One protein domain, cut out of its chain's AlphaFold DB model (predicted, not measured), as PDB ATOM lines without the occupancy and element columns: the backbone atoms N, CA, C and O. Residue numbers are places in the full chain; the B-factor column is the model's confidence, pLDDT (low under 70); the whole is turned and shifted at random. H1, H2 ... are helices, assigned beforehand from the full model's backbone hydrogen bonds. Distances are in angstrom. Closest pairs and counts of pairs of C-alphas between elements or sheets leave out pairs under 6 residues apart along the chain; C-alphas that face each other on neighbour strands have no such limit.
ATOM      1  N   PRO A  38     -22.036 -21.516   5.645       89.69
ATOM      2  CA  PRO A  38     -20.915 -20.663   6.026       89.69
ATOM      3  C   PRO A  38     -21.335 -19.242   6.394       89.69
ATOM      4  O   PRO A  38     -22.140 -18.617   5.704       89.69
ATOM      5  N   GLU A  39     -20.685 -18.705   7.423       84.62
ATOM      6  CA  GLU A  39     -20.525 -17.261   7.571       84.62
ATOM      7  C   GLU A  39     -19.531 -16.787   6.505       84.62
ATOM      8  O   GLU A  39     -18.457 -17.374   6.358       84.62
ATOM      9  N   ILE A  40     -19.872 -15.728   5.769       79.75
ATOM     10  CA  ILE A  40     -18.951 -15.091   4.825       79.75
ATOM     11  C   ILE A  40     -18.511 -13.756   5.413       79.75
ATOM     12  O   ILE A  40     -19.222 -12.760   5.276       79.75
ATOM     13  N   PRO A  41     -17.363 -13.723   6.113       67.00
ATOM     14  CA  PRO A  41     -16.785 -12.468   6.543       67.00
ATOM     15  C   PRO A  41     -16.164 -11.777   5.329       67.00
ATOM     16  O   PRO A  41     -15.280 -12.334   4.678       67.00
ATOM     17  N   SER A  42     -16.585 -10.549   5.045       62.59
ATOM     18  CA  SER A  42     -15.847  -9.662   4.149       62.59
ATOM     19  C   SER A  42     -15.181  -8.543   4.950       62.59
ATOM     20  O   SER A  42     -15.689  -8.090   5.978       62.59
ATOM     21  N   THR A  43     -13.996  -8.124   4.509       56.44
ATOM     22  CA  THR A  43     -13.110  -7.193   5.230       56.44
ATOM     23  C   THR A  43     -13.713  -5.794   5.407       56.44
ATOM     24  O   THR A  43     -13.277  -5.064   6.294       56.44
ATOM     25  N   TYR A  44     -14.733  -5.457   4.608       62.94
ATOM     26  CA  TYR A  44     -15.416  -4.157   4.564       62.94
ATOM     27  C   TYR A  44     -16.939  -4.289   4.348       62.94
ATOM     28  O   TYR A  44     -17.568  -3.400   3.783       62.94
ATOM     29  N   GLY A  45     -17.543  -5.419   4.729       68.00
ATOM     30  CA  GLY A  45     -18.936  -5.705   4.376       68.00
ATOM     31  C   GLY A  45     -19.973  -5.100   5.296       68.00
ATOM     32  O   GLY A  45     -19.906  -5.258   6.517       68.00
ATOM     33  N   THR A  46     -21.001  -4.521   4.687       87.06
ATOM     34  CA  THR A  46     -22.316  -4.359   5.308       87.06
ATOM     35  C   THR A  46     -22.959  -5.743   5.524       87.06
ATOM     36  O   THR A  46     -22.586  -6.723   4.862       87.06
ATOM     37  N   PRO A  47     -23.947  -5.872   6.430       90.50
ATOM     38  CA  PRO A  47     -24.734  -7.098   6.565       90.50
ATOM     39  C   PRO A  47     -25.347  -7.563   5.236       90.50
ATOM     40  O   PRO A  47     -25.357  -8.763   4.954       90.50
ATOM     41  N   LEU A  48     -25.789  -6.617   4.403       91.56
ATOM     42  CA  LEU A  48     -26.416  -6.904   3.120       91.56
ATOM     43  C   LEU A  48     -25.425  -7.494   2.105       91.56
ATOM     44  O   LEU A  48     -25.722  -8.518   1.487       91.56
ATOM     45  N   LEU A  49     -24.213  -6.935   2.005       91.38
ATOM     46  CA  LEU A  49     -23.160  -7.497   1.156       91.38
ATOM     47  C   LEU A  49     -22.767  -8.908   1.603       91.38
ATOM     48  O   LEU A  49     -22.665  -9.816   0.782       91.38
ATOM     49  N   ASN A  50     -22.579  -9.119   2.909       91.44
ATOM     50  CA  ASN A  50     -22.228 -10.440   3.435       91.44
ATOM     51  C   ASN A  50     -23.307 -11.483   3.106       91.44
ATOM     52  O   ASN A  50     -22.983 -12.626   2.778       91.44
ATOM     53  N   LEU A  51     -24.587 -11.089   3.150       92.44
ATOM     54  CA  LEU A  51     -25.687 -11.955   2.743       92.44
ATOM     55  C   LEU A  51     -25.615 -12.289   1.248       92.44
ATOM     56  O   LEU A  51     -25.680 -13.470   0.901       92.44
ATOM     57  N   ALA A  52     -25.422 -11.280   0.398       93.19
ATOM     58  CA  ALA A  52     -25.380 -11.416  -1.058       93.19
ATOM     59  C   ALA A  52     -24.211 -12.273  -1.567       93.19
ATOM     60  O   ALA A  52     -24.311 -12.898  -2.621       93.19
ATOM     61  N   LEU A  53     -23.123 -12.368  -0.797       91.38
ATOM     62  CA  LEU A  53     -21.978 -13.224  -1.115       91.38
ATOM     63  C   LEU A  53     -22.165 -14.690  -0.684       91.38
ATOM     64  O   LEU A  53     -21.411 -15.553  -1.127       91.38
ATOM     65  N   SER A  54     -23.150 -14.988   0.173       90.81
ATOM     66  CA  SER A  54     -23.395 -16.324   0.748       90.81
ATOM     67  C   SER A  54     -24.160 -17.382  -0.074       90.81
ATOM     68  O   SER A  54     -24.133 -18.549   0.339       90.81
ATOM     69  N   PRO A  55     -24.839 -17.078  -1.198       90.50
ATOM     70  CA  PRO A  55     -25.538 -18.096  -1.978       90.50
ATOM     71  C   PRO A  55     -24.618 -19.115  -2.658       90.50
ATOM     72  O   PRO A  55     -23.466 -18.854  -2.991       90.50
ATOM     73  N   CYS A  56     -25.189 -20.285  -2.954       90.56
ATOM     74  CA  CYS A  56     -24.593 -21.290  -3.824       90.56
ATOM     75  C   CYS A  56     -25.505 -21.521  -5.032       90.56
ATOM     76  O   CYS A  56     -26.706 -21.736  -4.873       90.56
ATOM     77  N   PHE A  57     -24.919 -21.538  -6.228       93.88
ATOM     78  CA  PHE A  57     -25.633 -21.700  -7.499       93.88
ATOM     79  C   PHE A  57     -25.247 -22.995  -8.233       93.88
ATOM     80  O   PHE A  57     -25.314 -23.055  -9.465       93.88
ATOM     81  N   CYS A  58     -24.808 -24.026  -7.499       95.31
ATOM     82  CA  CYS A  58     -24.530 -25.334  -8.091       95.31
ATOM     83  C   CYS A  58     -25.815 -25.977  -8.637       95.31
ATOM     84  O   CYS A  58     -26.929 -25.595  -8.265       95.31
ATOM     85  N   GLU A  59     -25.664 -26.965  -9.518       97.00
ATOM     86  CA  GLU A  59     -26.795 -27.652 -10.151       97.00
ATOM     87  C   GLU A  59     -27.768 -28.264  -9.135       97.00
ATOM     88  O   GLU A  59     -28.978 -28.173  -9.324       97.00
ATOM     89  N   HIS A  60     -27.265 -28.789  -8.014       97.31
ATOM     90  CA  HIS A  60     -28.104 -29.377  -6.974       97.31
ATOM     91  C   HIS A  60     -28.950 -28.329  -6.245       97.31
ATOM     92  O   HIS A  60     -30.147 -28.533  -6.068       97.31
ATOM     93  N   CYS A  61     -28.361 -27.186  -5.867       96.62
ATOM     94  CA  CYS A  61     -29.111 -26.087  -5.254       96.62
ATOM     95  C   CYS A  61     -30.177 -25.546  -6.209       96.62
ATOM     96  O   CYS A  61     -31.294 -25.298  -5.775       96.62
ATOM     97  N   LYS A  62     -29.857 -25.398  -7.502       97.56
ATOM     98  CA  LYS A  62     -30.817 -24.948  -8.524       97.56
ATOM     99  C   LYS A  62     -31.973 -25.930  -8.680       97.56
ATOM    100  O   LYS A  62     -33.128 -25.525  -8.614       97.56
ATOM    101  N   ALA A  63     -31.665 -27.214  -8.851       97.31
ATOM    102  CA  ALA A  63     -32.674 -28.254  -9.006       97.31
ATOM    103  C   ALA A  63     -33.574 -28.363  -7.769       97.31
ATOM    104  O   ALA A  63     -34.781 -28.536  -7.906       97.31
ATOM    105  N   GLU A  64     -33.004 -28.254  -6.568       97.31
ATOM    106  CA  GLU A  64     -33.774 -28.319  -5.332       97.31
ATOM    107  C   GLU A  64     -34.607 -27.051  -5.124       97.31
ATOM    108  O   GLU A  64     -35.800 -27.165  -4.888       97.31
ATOM    109  N   ALA A  65     -34.051 -25.853  -5.311       97.38
ATOM    110  CA  ALA A  65     -34.796 -24.598  -5.193       97.38
ATOM    111  C   ALA A  65     -36.021 -24.542  -6.122       97.38
ATOM    112  O   ALA A  65     -37.101 -24.144  -5.684       97.38
ATOM    113  N   LEU A  66     -35.901 -25.043  -7.359       97.12
ATOM    114  CA  LEU A  66     -37.025 -25.119  -8.296       97.12
ATOM    115  C   LEU A  66     -38.183 -25.980  -7.765       97.12
ATOM    116  O   LEU A  66     -39.343 -25.618  -7.950       97.12
ATOM    117  N   LYS A  67     -37.900 -27.076  -7.044       96.38
ATOM    118  CA  LYS A  67     -38.947 -27.896  -6.394       96.38
ATOM    119  C   LYS A  67     -39.682 -27.142  -5.284       96.38
ATOM    120  O   LYS A  67     -40.810 -27.496  -4.959       96.38
ATOM    121  N   HIS A  68     -39.054 -26.113  -4.716       94.31
ATOM    122  CA  HIS A  68     -39.630 -25.222  -3.704       94.31
ATOM    123  C   HIS A  68     -40.190 -23.929  -4.322       94.31
ATOM    124  O   HIS A  68     -40.510 -22.989  -3.599       94.31
ATOM    125  N   GLY A  69     -40.328 -23.867  -5.653       96.19
ATOM    126  CA  GLY A  69     -40.886 -22.707  -6.351       96.19
ATOM    127  C   GLY A  69     -39.983 -21.471  -6.324       96.19
ATOM    128  O   GLY A  69     -40.491 -20.351  -6.364       96.19
ATOM    129  N   LEU A  70     -38.665 -21.667  -6.224       97.88
ATOM    130  CA  LEU A  70     -37.659 -20.607  -6.196       97.88
ATOM    131  C   LEU A  70     -36.702 -20.739  -7.387       97.88
ATOM    132  O   LEU A  70     -35.994 -21.739  -7.510       97.88
ATOM    133  N   ASP A  71     -36.627 -19.705  -8.224       97.25
ATOM    134  CA  ASP A  71     -35.610 -19.613  -9.271       97.25
ATOM    135  C   ASP A  71     -34.338 -18.947  -8.722       97.25
ATOM    136  O   ASP A  71     -34.300 -17.749  -8.435       97.25
ATOM    137  N   LEU A  72     -33.258 -19.722  -8.575       97.19
ATOM    138  CA  LEU A  72     -31.974 -19.171  -8.130       97.19
ATOM    139  C   LEU A  72     -31.301 -18.265  -9.169       97.19
ATOM    140  O   LEU A  72     -30.357 -17.562  -8.818       97.19
ATOM    141  N   GLY A  73     -31.737 -18.292 -10.429       96.94
ATOM    142  CA  GLY A  73     -31.340 -17.325 -11.447       96.94
ATOM    143  C   GLY A  73     -31.812 -15.921 -11.084       96.94
ATOM    144  O   GLY A  73     -30.992 -15.012 -11.028       96.94
ATOM    145  N   GLU A  74     -33.086 -15.762 -10.725       97.31
ATOM    146  CA  GLU A  74     -33.621 -14.477 -10.255       97.31
ATOM    147  C   GLU A  74     -32.916 -14.027  -8.967       97.31
ATOM    148  O   GLU A  74     -32.478 -12.884  -8.864       97.31
ATOM    149  N   VAL A  75     -32.713 -14.949  -8.011       97.62
ATOM    150  CA  VAL A  75     -32.000 -14.653  -6.750       97.62
ATOM    151  C   VAL A  75     -30.584 -14.146  -7.032       97.62
ATOM    152  O   VAL A  75     -30.090 -13.241  -6.358       97.62
ATOM    153  N   ARG A  76     -29.913 -14.741  -8.025       97.38
ATOM    154  CA  ARG A  76     -28.574 -14.326  -8.441       97.38
ATOM    155  C   ARG A  76     -28.576 -12.901  -8.973       97.38
ATOM    156  O   ARG A  76     -27.669 -12.161  -8.616       97.38
ATOM    157  N   GLU A  77     -29.548 -12.536  -9.803       97.75
ATOM    158  CA  GLU A  77     -29.636 -11.183 -10.354       97.75
ATOM    159  C   GLU A  77     -29.891 -10.151  -9.253       97.75
ATOM    160  O   GLU A  77     -29.155  -9.172  -9.163       97.75
ATOM    161  N   THR A  78     -30.810 -10.432  -8.327       96.94
ATOM    162  CA  THR A  78     -31.039  -9.582  -7.150       96.94
ATOM    163  C   THR A  78     -29.772  -9.381  -6.316       96.94
ATOM    164  O   THR A  78     -29.420  -8.257  -5.961       96.94
ATOM    165  N   PHE A  79     -29.032 -10.452  -6.011       96.19
ATOM    166  CA  PHE A  79     -27.785 -10.311  -5.257       96.19
ATOM    167  C   PHE A  79     -26.657  -9.671  -6.064       96.19
ATOM    168  O   PHE A  79     -25.805  -9.007  -5.474       96.19
ATOM    169  N   ARG A  80     -26.641  -9.834  -7.390       96.31
ATOM    170  CA  ARG A  80     -25.685  -9.156  -8.269       96.31
ATOM    171  C   ARG A  80     -25.852  -7.643  -8.170       96.31
ATOM    172  O   ARG A  80     -24.849  -6.972  -7.972       96.31
ATOM    173  N   GLU A  81     -27.078  -7.129  -8.229       95.56
ATOM    174  CA  GLU A  81     -27.360  -5.690  -8.102       95.56
ATOM    175  C   GLU A  81     -26.867  -5.127  -6.763       95.56
ATOM    176  O   GLU A  81     -26.182  -4.105  -6.726       95.56
ATOM    177  N   ILE A  82     -27.126  -5.847  -5.665       93.94
ATOM    178  CA  ILE A  82     -26.610  -5.496  -4.336       93.94
ATOM    179  C   ILE A  82     -25.079  -5.437  -4.353       93.94
ATOM    180  O   ILE A  82     -24.493  -4.458  -3.890       93.94
ATOM    181  N   VAL A  83     -24.414  -6.475  -4.868       93.00
ATOM    182  CA  VAL A  83     -22.946  -6.541  -4.905       93.00
ATOM    183  C   VAL A  83     -22.365  -5.425  -5.773       93.00
ATOM    184  O   VAL A  83     -21.413  -4.778  -5.346       93.00
ATOM    185  N   GLU A  84     -22.926  -5.183  -6.957       93.81
ATOM    186  CA  GLU A  84     -22.477  -4.139  -7.884       93.81
ATOM    187  C   GLU A  84     -22.580  -2.753  -7.250       93.81
ATOM    188  O   GLU A  84     -21.587  -2.028  -7.243       93.81
ATOM    189  N   TRP A  85     -23.712  -2.430  -6.615       92.19
ATOM    190  CA  TRP A  85     -23.867  -1.170  -5.890       92.19
ATOM    191  C   TRP A  85     -22.821  -1.026  -4.778       92.19
ATOM    192  O   TRP A  85     -22.145  -0.002  -4.668       92.19
ATOM    193  N   HIS A  86     -22.621  -2.078  -3.976       88.62
ATOM    194  CA  HIS A  86     -21.628  -2.038  -2.906       88.62
ATOM    195  C   HIS A  86     -20.222  -1.818  -3.468       88.62
ATOM    196  O   HIS A  86     -19.492  -1.006  -2.916       88.62
ATOM    197  N   VAL A  87     -19.844  -2.496  -4.555       87.88
ATOM    198  CA  VAL A  87     -18.528  -2.359  -5.204       87.88
ATOM    199  C   VAL A  87     -18.343  -0.990  -5.859       87.88
ATOM    200  O   VAL A  87     -17.233  -0.467  -5.863       87.88
ATOM    201  N   GLU A  88     -19.397  -0.394  -6.401       90.00
ATOM    202  CA  GLU A  88     -19.318   0.918  -7.038       90.00
ATOM    203  C   GLU A  88     -19.114   2.038  -6.007       90.00
ATOM    204  O   GLU A  88     -18.259   2.907  -6.196       90.00
ATOM    205  N   TYR A  89     -19.847   1.996  -4.889       86.81
ATOM    206  CA  TYR A  89     -19.954   3.143  -3.983       86.81
ATOM    207  C   TYR A  89     -19.158   3.017  -2.675       86.81
ATOM    208  O   TYR A  89     -18.725   4.035  -2.133       86.81
ATOM    209  N   LEU A  90     -18.921   1.808  -2.152       81.88
ATOM    210  CA  LEU A  90     -18.307   1.641  -0.824       81.88
ATOM    211  C   LEU A  90     -16.774   1.515  -0.783       81.88
ATOM    212  O   LEU A  90     -16.208   2.012   0.194       81.88
ATOM    213  N   PRO A  91     -16.052   0.928  -1.763       73.56
ATOM    214  CA  PRO A  91     -14.599   0.758  -1.675       73.56
ATOM    215  C   PRO A  91     -13.811   2.056  -1.501       73.56
ATOM    216  O   PRO A  91     -12.709   2.028  -0.961       73.56
ATOM    217  N   ASN A  92     -14.375   3.186  -1.937       67.38
ATOM    218  CA  ASN A  92     -13.759   4.510  -1.836       67.38
ATOM    219  C   ASN A  92     -14.305   5.351  -0.667       67.38
ATOM    220  O   ASN A  92     -13.937   6.516  -0.525       67.38
ATOM    221  N   SER A  93     -15.193   4.787   0.156       68.38
ATOM    222  CA  SER A  93     -15.795   5.474   1.301       68.38
ATOM    223  C   SER A  93     -14.967   5.294   2.578       68.38
ATOM    224  O   SER A  93     -14.223   4.323   2.736       68.38
ATOM    225  N   TYR A  94     -15.084   6.241   3.513       75.00
ATOM    226  CA  TYR A  94     -14.518   6.073   4.849       75.00
ATOM    227  C   TYR A  94     -15.304   4.986   5.590       75.00
ATOM    228  O   TYR A  94     -16.524   5.080   5.717       75.00
ATOM    229  N   TYR A  95     -14.618   3.951   6.075       72.44
ATOM    230  CA  TYR A  95     -15.279   2.856   6.779       72.44
ATOM    231  C   TYR A  95     -15.484   3.197   8.258       72.44
ATOM    232  O   TYR A  95     -14.547   3.166   9.059       72.44
ATOM    233  N   CYS A  96     -16.731   3.502   8.606       82.56
ATOM    234  CA  CYS A  96     -17.163   3.803   9.963       82.56
ATOM    235  C   CYS A  96     -17.545   2.531  10.742       82.56
ATOM    236  O   CYS A  96     -17.912   1.501  10.177       82.56
ATOM    237  N   LYS A  97     -17.439   2.596  12.071       82.75
ATOM    238  CA  LYS A  97     -17.888   1.541  13.005       82.75
ATOM    239  C   LYS A  97     -18.560   2.111  14.253       82.75
ATOM    240  O   LYS A  97     -18.747   1.382  15.225       82.75
ATOM    241  N   ASP A  98     -18.829   3.410  14.262       90.19
ATOM    242  CA  ASP A  98     -19.594   4.045  15.323       90.19
ATOM    243  C   ASP A  98     -21.059   3.587  15.288       90.19
ATOM    244  O   ASP A  98     -21.520   2.964  14.329       90.19
ATOM    245  N   GLU A  99     -21.766   3.847  16.383       91.25
ATOM    246  CA  GLU A  99     -23.124   3.347  16.600       91.25
ATOM    247  C   GLU A  99     -24.118   3.875  15.559       91.25
ATOM    248  O   GLU A  99     -24.930   3.090  15.078       91.25
ATOM    249  N   ASP A 100     -24.003   5.146  15.156       93.25
ATOM    250  CA  ASP A 100     -24.889   5.785  14.173       93.25
ATOM    251  C   ASP A 100     -24.745   5.134  12.790       93.25
ATOM    252  O   ASP A 100     -25.727   4.696  12.186       93.25
ATOM    253  N   TYR A 101     -23.505   4.940  12.324       89.56
ATOM    254  CA  TYR A 101     -23.262   4.230  11.068       89.56
ATOM    255  C   TYR A 101     -23.749   2.773  11.106       89.56
ATOM    256  O   TYR A 101     -24.343   2.285  10.141       89.56
ATOM    257  N   LEU A 102     -23.510   2.062  12.216       89.38
ATOM    258  CA  LEU A 102     -23.987   0.688  12.375       89.38
ATOM    259  C   LEU A 102     -25.520   0.624  12.371       89.38
ATOM    260  O   LEU A 102     -26.088  -0.282  11.762       89.38
ATOM    261  N   GLU A 103     -26.203   1.574  13.002       94.06
ATOM    262  CA  GLU A 103     -27.661   1.662  12.958       94.06
ATOM    263  C   GLU A 103     -28.162   1.834  11.517       94.06
ATOM    264  O   GLU A 103     -29.007   1.055  11.069       94.06
ATOM    265  N   ALA A 104     -27.577   2.761  10.753       93.12
ATOM    266  CA  ALA A 104     -27.961   3.013   9.365       93.12
ATOM    267  C   ALA A 104     -27.852   1.758   8.474       93.12
ATOM    268  O   ALA A 104     -28.810   1.415   7.771       93.12
ATOM    269  N   ILE A 105     -26.736   1.018   8.541       91.62
ATOM    270  CA  ILE A 105     -26.549  -0.196   7.720       91.62
ATOM    271  C   ILE A 105     -27.508  -1.328   8.122       91.62
ATOM    272  O   ILE A 105     -27.912  -2.124   7.273       91.62
ATOM    273  N   TYR A 106     -27.891  -1.430   9.401       93.12
ATOM    274  CA  TYR A 106     -28.866  -2.432   9.843       93.12
ATOM    275  C   TYR A 106     -30.308  -2.027   9.520       93.12
ATOM    276  O   TYR A 106     -31.130  -2.915   9.280       93.12
ATOM    277  N   LEU A 107     -30.626  -0.730   9.461       95.94
ATOM    278  CA  LEU A 107     -31.920  -0.243   8.977       95.94
ATOM    279  C   LEU A 107     -32.102  -0.541   7.485       95.94
ATOM    280  O   LEU A 107     -33.145  -1.069   7.100       95.94
ATOM    281  N   GLU A 108     -31.082  -0.287   6.662       93.69
ATOM    282  CA  GLU A 108     -31.088  -0.661   5.241       93.69
ATOM    283  C   GLU A 108     -31.227  -2.175   5.067       93.69
ATOM    284  O   GLU A 108     -32.115  -2.639   4.355       93.69
ATOM    285  N   PHE A 109     -30.412  -2.955   5.786       94.38
ATOM    286  CA  PHE A 109     -30.510  -4.411   5.766       94.38
ATOM    287  C   PHE A 109     -31.920  -4.889   6.130       94.38
ATOM    288  O   PHE A 109     -32.486  -5.740   5.453       94.38
ATOM    289  N   THR A 110     -32.516  -4.315   7.176       95.38
ATOM    290  CA  THR A 110     -33.879  -4.656   7.604       95.38
ATOM    291  C   THR A 110     -34.903  -4.320   6.524       95.38
ATOM    292  O   THR A 110     -35.772  -5.144   6.241       95.38
ATOM    293  N   LYS A 111     -34.796  -3.141   5.902       96.25
ATOM    294  CA  LYS A 111     -35.676  -2.723   4.809       96.25
ATOM    295  C   LYS A 111     -35.599  -3.698   3.635       96.25
ATOM    296  O   LYS A 111     -36.640  -4.187   3.203       96.25
ATOM    297  N   GLU A 112     -34.392  -4.038   3.187       95.81
ATOM    298  CA  GLU A 112     -34.191  -4.952   2.059       95.81
ATOM    299  C   GLU A 112     -34.801  -6.332   2.342       95.81
ATOM    300  O   GLU A 112     -35.516  -6.885   1.513       95.81
ATOM    301  N   ILE A 113     -34.615  -6.868   3.553       95.25
ATOM    302  CA  ILE A 113     -35.236  -8.139   3.952       95.25
ATOM    303  C   ILE A 113     -36.768  -8.046   3.973       95.25
ATOM    304  O   ILE A 113     -37.442  -9.016   3.634       95.25
ATOM    305  N   ILE A 114     -37.345  -6.911   4.376       96.06
ATOM    306  CA  ILE A 114     -38.803  -6.739   4.423       96.06
ATOM    307  C   ILE A 114     -39.396  -6.614   3.017       96.06
ATOM    308  O   ILE A 114     -40.425  -7.237   2.751       96.06
ATOM    309  N   GLU A 115     -38.774  -5.836   2.135       96.62
ATOM    310  CA  GLU A 115     -39.319  -5.492   0.816       96.62
ATOM    311  C   GLU A 115     -39.022  -6.559  -0.248       96.62
ATOM    312  O   GLU A 115     -39.816  -6.758  -1.170       96.62
ATOM    313  N   ASN A 116     -37.922  -7.301  -0.103       97.12
ATOM    314  CA  ASN A 116     -37.483  -8.266  -1.100       97.12
ATOM    315  C   ASN A 116     -38.016  -9.682  -0.816       97.12
ATOM    316  O   ASN A 116     -37.406 -10.496  -0.114       97.12
ATOM    317  N   GLU A 117     -39.176  -9.999  -1.397       96.75
ATOM    318  CA  GLU A 117     -39.801 -11.327  -1.284       96.75
ATOM    319  C   GLU A 117     -38.903 -12.465  -1.774       96.75
ATOM    320  O   GLU A 117     -38.964 -13.581  -1.251       96.75
ATOM    321  N   LEU A 118     -38.051 -12.201  -2.764       97.12
ATOM    322  CA  LEU A 118     -37.181 -13.217  -3.334       97.12
ATOM    323  C   LEU A 118     -36.063 -13.610  -2.360       97.12
ATOM    324  O   LEU A 118     -35.810 -14.802  -2.161       97.12
ATOM    325  N   ILE A 119     -35.459 -12.631  -1.678       97.19
ATOM    326  CA  ILE A 119     -34.475 -12.879  -0.614       97.19
ATOM    327  C   ILE A 119     -35.120 -13.635   0.554       97.19
ATOM    328  O   ILE A 119     -34.531 -14.598   1.053       97.19
ATOM    329  N   LYS A 120     -36.343 -13.264   0.961       97.12
ATOM    330  CA  LYS A 120     -37.084 -13.979   2.016       97.12
ATOM    331  C   LYS A 120     -37.313 -15.446   1.664       97.12
ATOM    332  O   LYS A 120     -36.921 -16.319   2.437       97.12
ATOM    333  N   LYS A 121     -37.850 -15.732   0.473       97.44
ATOM    334  CA  LYS A 121     -38.044 -17.112  -0.006       97.44
ATOM    335  C   LYS A 121     -36.733 -17.891  -0.067       97.44
ATOM    336  O   LYS A 121     -36.693 -19.072   0.268       97.44
ATOM    337  N   TRP A 122     -35.639 -17.243  -0.463       97.81
ATOM    338  CA  TRP A 122     -34.326 -17.881  -0.489       97.81
ATOM    339  C   TRP A 122     -33.782 -18.212   0.912       97.81
ATOM    340  O   TRP A 122     -33.219 -19.292   1.115       97.81
ATOM    341  N   LEU A 123     -33.983 -17.341   1.902       97.38
ATOM    342  CA  LEU A 123     -33.645 -17.626   3.302       97.38
ATOM    343  C   LEU A 123     -34.474 -18.786   3.860       97.38
ATOM    344  O   LEU A 123     -33.929 -19.677   4.513       97.38
ATOM    345  N   GLU A 124     -35.774 -18.810   3.562       97.44
ATOM    346  CA  GLU A 124     -36.669 -19.907   3.936       97.44
ATOM    347  C   GLU A 124     -36.240 -21.229   3.299       97.44
ATOM    348  O   GLU A 124     -36.187 -22.248   3.990       97.44
ATOM    349  N   PHE A 125     -35.866 -21.203   2.015       97.81
ATOM    350  CA  PHE A 125     -35.299 -22.350   1.312       97.81
ATOM    351  C   PHE A 125     -34.050 -22.873   2.032       97.81
ATOM    352  O   PHE A 125     -33.977 -24.061   2.339       97.81
ATOM    353  N   ARG A 126     -33.092 -22.003   2.381       97.12
ATOM    354  CA  ARG A 126     -31.882 -22.399   3.125       97.12
ATOM    355  C   ARG A 126     -32.218 -23.020   4.477       97.12
ATOM    356  O   ARG A 126     -31.683 -24.077   4.810       97.12
ATOM    357  N   ALA A 127     -33.116 -22.400   5.238       97.81
ATOM    358  CA  ALA A 127     -33.567 -22.960   6.508       97.81
ATOM    359  C   ALA A 127     -34.224 -24.337   6.333       97.81
ATOM    360  O   ALA A 127     -34.024 -25.245   7.141       97.81
ATOM    361  N   GLU A 128     -34.973 -24.516   5.248       97.88
ATOM    362  CA  GLU A 128     -35.622 -25.777   4.928       97.88
ATOM    363  C   GLU A 128     -34.625 -26.881   4.567       97.88
ATOM    364  O   GLU A 128     -34.772 -28.003   5.047       97.88
ATOM    365  N   GLN A 129     -33.564 -26.572   3.817       97.38
ATOM    366  CA  GLN A 129     -32.515 -27.547   3.507       97.38
ATOM    367  C   GLN A 129     -31.821 -28.070   4.774       97.38
ATOM    368  O   GLN A 129     -31.617 -29.276   4.908       97.38
ATOM    369  N   ILE A 130     -31.520 -27.184   5.733       97.75
ATOM    370  CA  ILE A 130     -30.946 -27.561   7.036       97.75
ATOM    371  C   ILE A 130     -31.924 -28.422   7.847       97.75
ATOM    372  O   ILE A 130     -31.533 -29.433   8.433       97.75
ATOM    373  N   ARG A 131     -33.214 -28.074   7.847       98.12
ATOM    374  CA  ARG A 131     -34.247 -28.866   8.523       98.12
ATOM    375  C   ARG A 131     -34.386 -30.267   7.922       98.12
ATOM    376  O   ARG A 131     -34.524 -31.230   8.674       98.12
ATOM    377  N   ILE A 132     -34.372 -30.386   6.591       97.31
ATOM    378  CA  ILE A 132     -34.496 -31.667   5.881       97.31
ATOM    379  C   ILE A 132     -33.359 -32.600   6.284       97.31
ATOM    380  O   ILE A 132     -33.635 -33.699   6.764       97.31
ATOM    381  N   ILE A 133     -32.107 -32.153   6.161       97.44
ATOM    382  CA  ILE A 133     -30.959 -33.001   6.491       97.44
ATOM    383  C   ILE A 133     -30.940 -33.369   7.979       97.44
ATOM    384  O   ILE A 133     -30.777 -34.540   8.309       97.44
ATOM    385  N   LEU A 134     -31.224 -32.423   8.885       98.31
ATOM    386  CA  LEU A 134     -31.312 -32.729  10.315       98.31
ATOM    387  C   LEU A 134     -32.374 -33.800  10.592       98.31
ATOM    388  O   LEU A 134     -32.136 -34.729  11.364       98.31
ATOM    389  N   LYS A 135     -33.544 -33.689   9.955       98.44
ATOM    390  CA  LYS A 135     -34.639 -34.649  10.113       98.44
ATOM    391  C   LYS A 135     -34.257 -36.036   9.603       98.44
ATOM    392  O   LYS A 135     -34.664 -37.024  10.209       98.44
ATOM    393  N   GLU A 136     -33.521 -36.126   8.502       98.12
ATOM    394  CA  GLU A 136     -33.053 -37.399   7.948       98.12
ATOM    395  C   GLU A 136     -32.066 -38.090   8.875       98.12
ATOM    396  O   GLU A 136     -32.313 -39.223   9.282       98.12
ATOM    397  N   LEU A 137     -31.023 -37.375   9.296       98.31
ATOM    398  CA  LEU A 137     -30.010 -37.920  10.198       98.31
ATOM    399  C   LEU A 137     -30.617 -38.293  11.557       98.31
ATOM    400  O   LEU A 137     -30.349 -39.366  12.092       98.31
ATOM    401  N   SER A 138     -31.529 -37.466  12.077       98.25
ATOM    402  CA  SER A 138     -32.217 -37.752  13.341       98.25
ATOM    403  C   SER A 138     -33.072 -39.016  13.268       98.25
ATOM    404  O   SER A 138     -33.133 -39.763  14.240       98.25
ATOM    405  N   LYS A 139     -33.722 -39.307  12.131       98.38
ATOM    406  CA  LYS A 139     -34.490 -40.555  11.969       98.38
ATOM    407  C   LYS A 139     -33.602 -41.792  12.079       98.38
ATOM    408  O   LYS A 139     -34.032 -42.771  12.683       98.38
ATOM    409  N   ILE A 140     -32.400 -41.741  11.510       98.38
ATOM    410  CA  ILE A 140     -31.422 -42.833  11.581       98.38
ATOM    411  C   ILE A 140     -31.023 -43.067  13.043       98.38
ATOM    412  O   ILE A 140     -31.139 -44.187  13.539       98.38
ATOM    413  N   ILE A 141     -30.674 -41.995  13.763       98.25
ATOM    414  CA  ILE A 141     -30.298 -42.068  15.183       98.25
ATOM    415  C   ILE A 141     -31.442 -42.645  16.018       98.25
ATOM    416  O   ILE A 141     -31.231 -43.590  16.764       98.25
ATOM    417  N   ARG A 142     -32.679 -42.153  15.864       97.62
ATOM    418  CA  ARG A 142     -33.831 -42.670  16.631       97.62
ATOM    419  C   ARG A 142     -34.140 -44.135  16.347       97.62
ATOM    420  O   ARG A 142     -34.636 -44.823  17.234       97.62
ATOM    421  N   LYS A 143     -33.910 -44.596  15.117       97.56
ATOM    422  CA  LYS A 143     -34.131 -45.991  14.724       97.56
ATOM    423  C   LYS A 143     -33.132 -46.915  15.424       97.56
ATOM    424  O   LYS A 143     -33.548 -47.935  15.964       97.56
ATOM    425  N   ASN A 144     -31.852 -46.554  15.413       97.19
ATOM    426  CA  ASN A 144     -30.775 -47.428  15.879       97.19
ATOM    427  C   ASN A 144     -30.465 -47.230  17.375       97.19
ATOM    428  O   ASN A 144     -30.072 -48.171  18.053       97.19
ATOM    429  N   ASN A 145     -30.720 -46.033  17.907       97.06
ATOM    430  CA  ASN A 145     -30.456 -45.651  19.289       97.06
ATOM    431  C   ASN A 145     -31.635 -44.847  19.892       97.06
ATOM    432  O   ASN A 145     -31.540 -43.641  20.130       97.06
ATOM    433  N   PRO A 146     -32.797 -45.488  20.129       96.12
ATOM    434  CA  PRO A 146     -34.051 -44.802  20.469       96.12
ATOM    435  C   PRO A 146     -34.048 -44.075  21.820       96.12
ATOM    436  O   PRO A 146     -34.952 -43.282  22.080       96.12
ATOM    437  N   LYS A 147     -33.075 -44.362  22.693       96.12
ATOM    438  CA  LYS A 147     -32.926 -43.714  24.005       96.12
ATOM    439  C   LYS A 147     -31.985 -42.512  23.979       96.12
ATOM    440  O   LYS A 147     -32.066 -41.696  24.891       96.12
ATOM    441  N   ALA A 148     -31.124 -42.412  22.966       97.44
ATOM    442  CA  ALA A 148     -30.193 -41.306  22.841       97.44
ATOM    443  C   ALA A 148     -30.949 -39.992  22.644       97.44
ATOM    444  O   ALA A 148     -31.885 -39.929  21.839       97.44
ATOM    445  N   GLN A 149     -30.528 -38.943  23.345       98.00
ATOM    446  CA  GLN A 149     -30.952 -37.579  23.067       98.00
ATOM    447  C   GLN A 149     -30.348 -37.093  21.750       98.00
ATOM    448  O   GLN A 149     -29.270 -37.519  21.342       98.00
TER     449      GLN A 149
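Overview. This is residues 38 to 149 of the 264 residues of the protein "Glyco_hydro_42 domain-containing protein" of Thermococcus paralvinellae (UniProt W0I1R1). Short H1 sits between H3 and H4, helices mostly crossed, while long H5 leads away; residues 130 to 137 and 142 to 148 stick out. H2 makes a corner with H3. The printed part has 112 residues with five named helices, H1 to H5, all helix, loose, with a radius of gyration of the C-alphas of 18.0 A, spanning 57 by 31 by 23 A.

Arrangement. Look first at H1, residues 47 to 53: it touches H3, residues 72 to 89, at Ala 52 and Phe 79, closest C-alphas 5.0 A apart, and H4, residues 99 to 115, at Leu 48 and Phe 109, closest C-alphas 5.5 A apart. H2, residues 59 to 67, and H3 only just touch, only at the corner, with 3 pairs of C-alphas within 8 A. H5, residues 117 to 144, touches H3 at a steep tilt of 58 degrees. Every O i to N i+4 pair is within hydrogen-bond range in H1, H3, H4 and H5; in H2, 4 of 5.

Along the chain. Find C-alpha 47 at (-24.734, -7.098, 6.565), where H1 begins; H5 runs 41.0 A to C-alpha 144 at (-30.775, -47.428, 15.879).

Size, cuts and confidence. The farthest C-alphas, Asn 92 and Lys 147, are 58.0 A apart. The printed part has no cut; pLDDT is under 70 at residues 41 to 45 and 92 to 93.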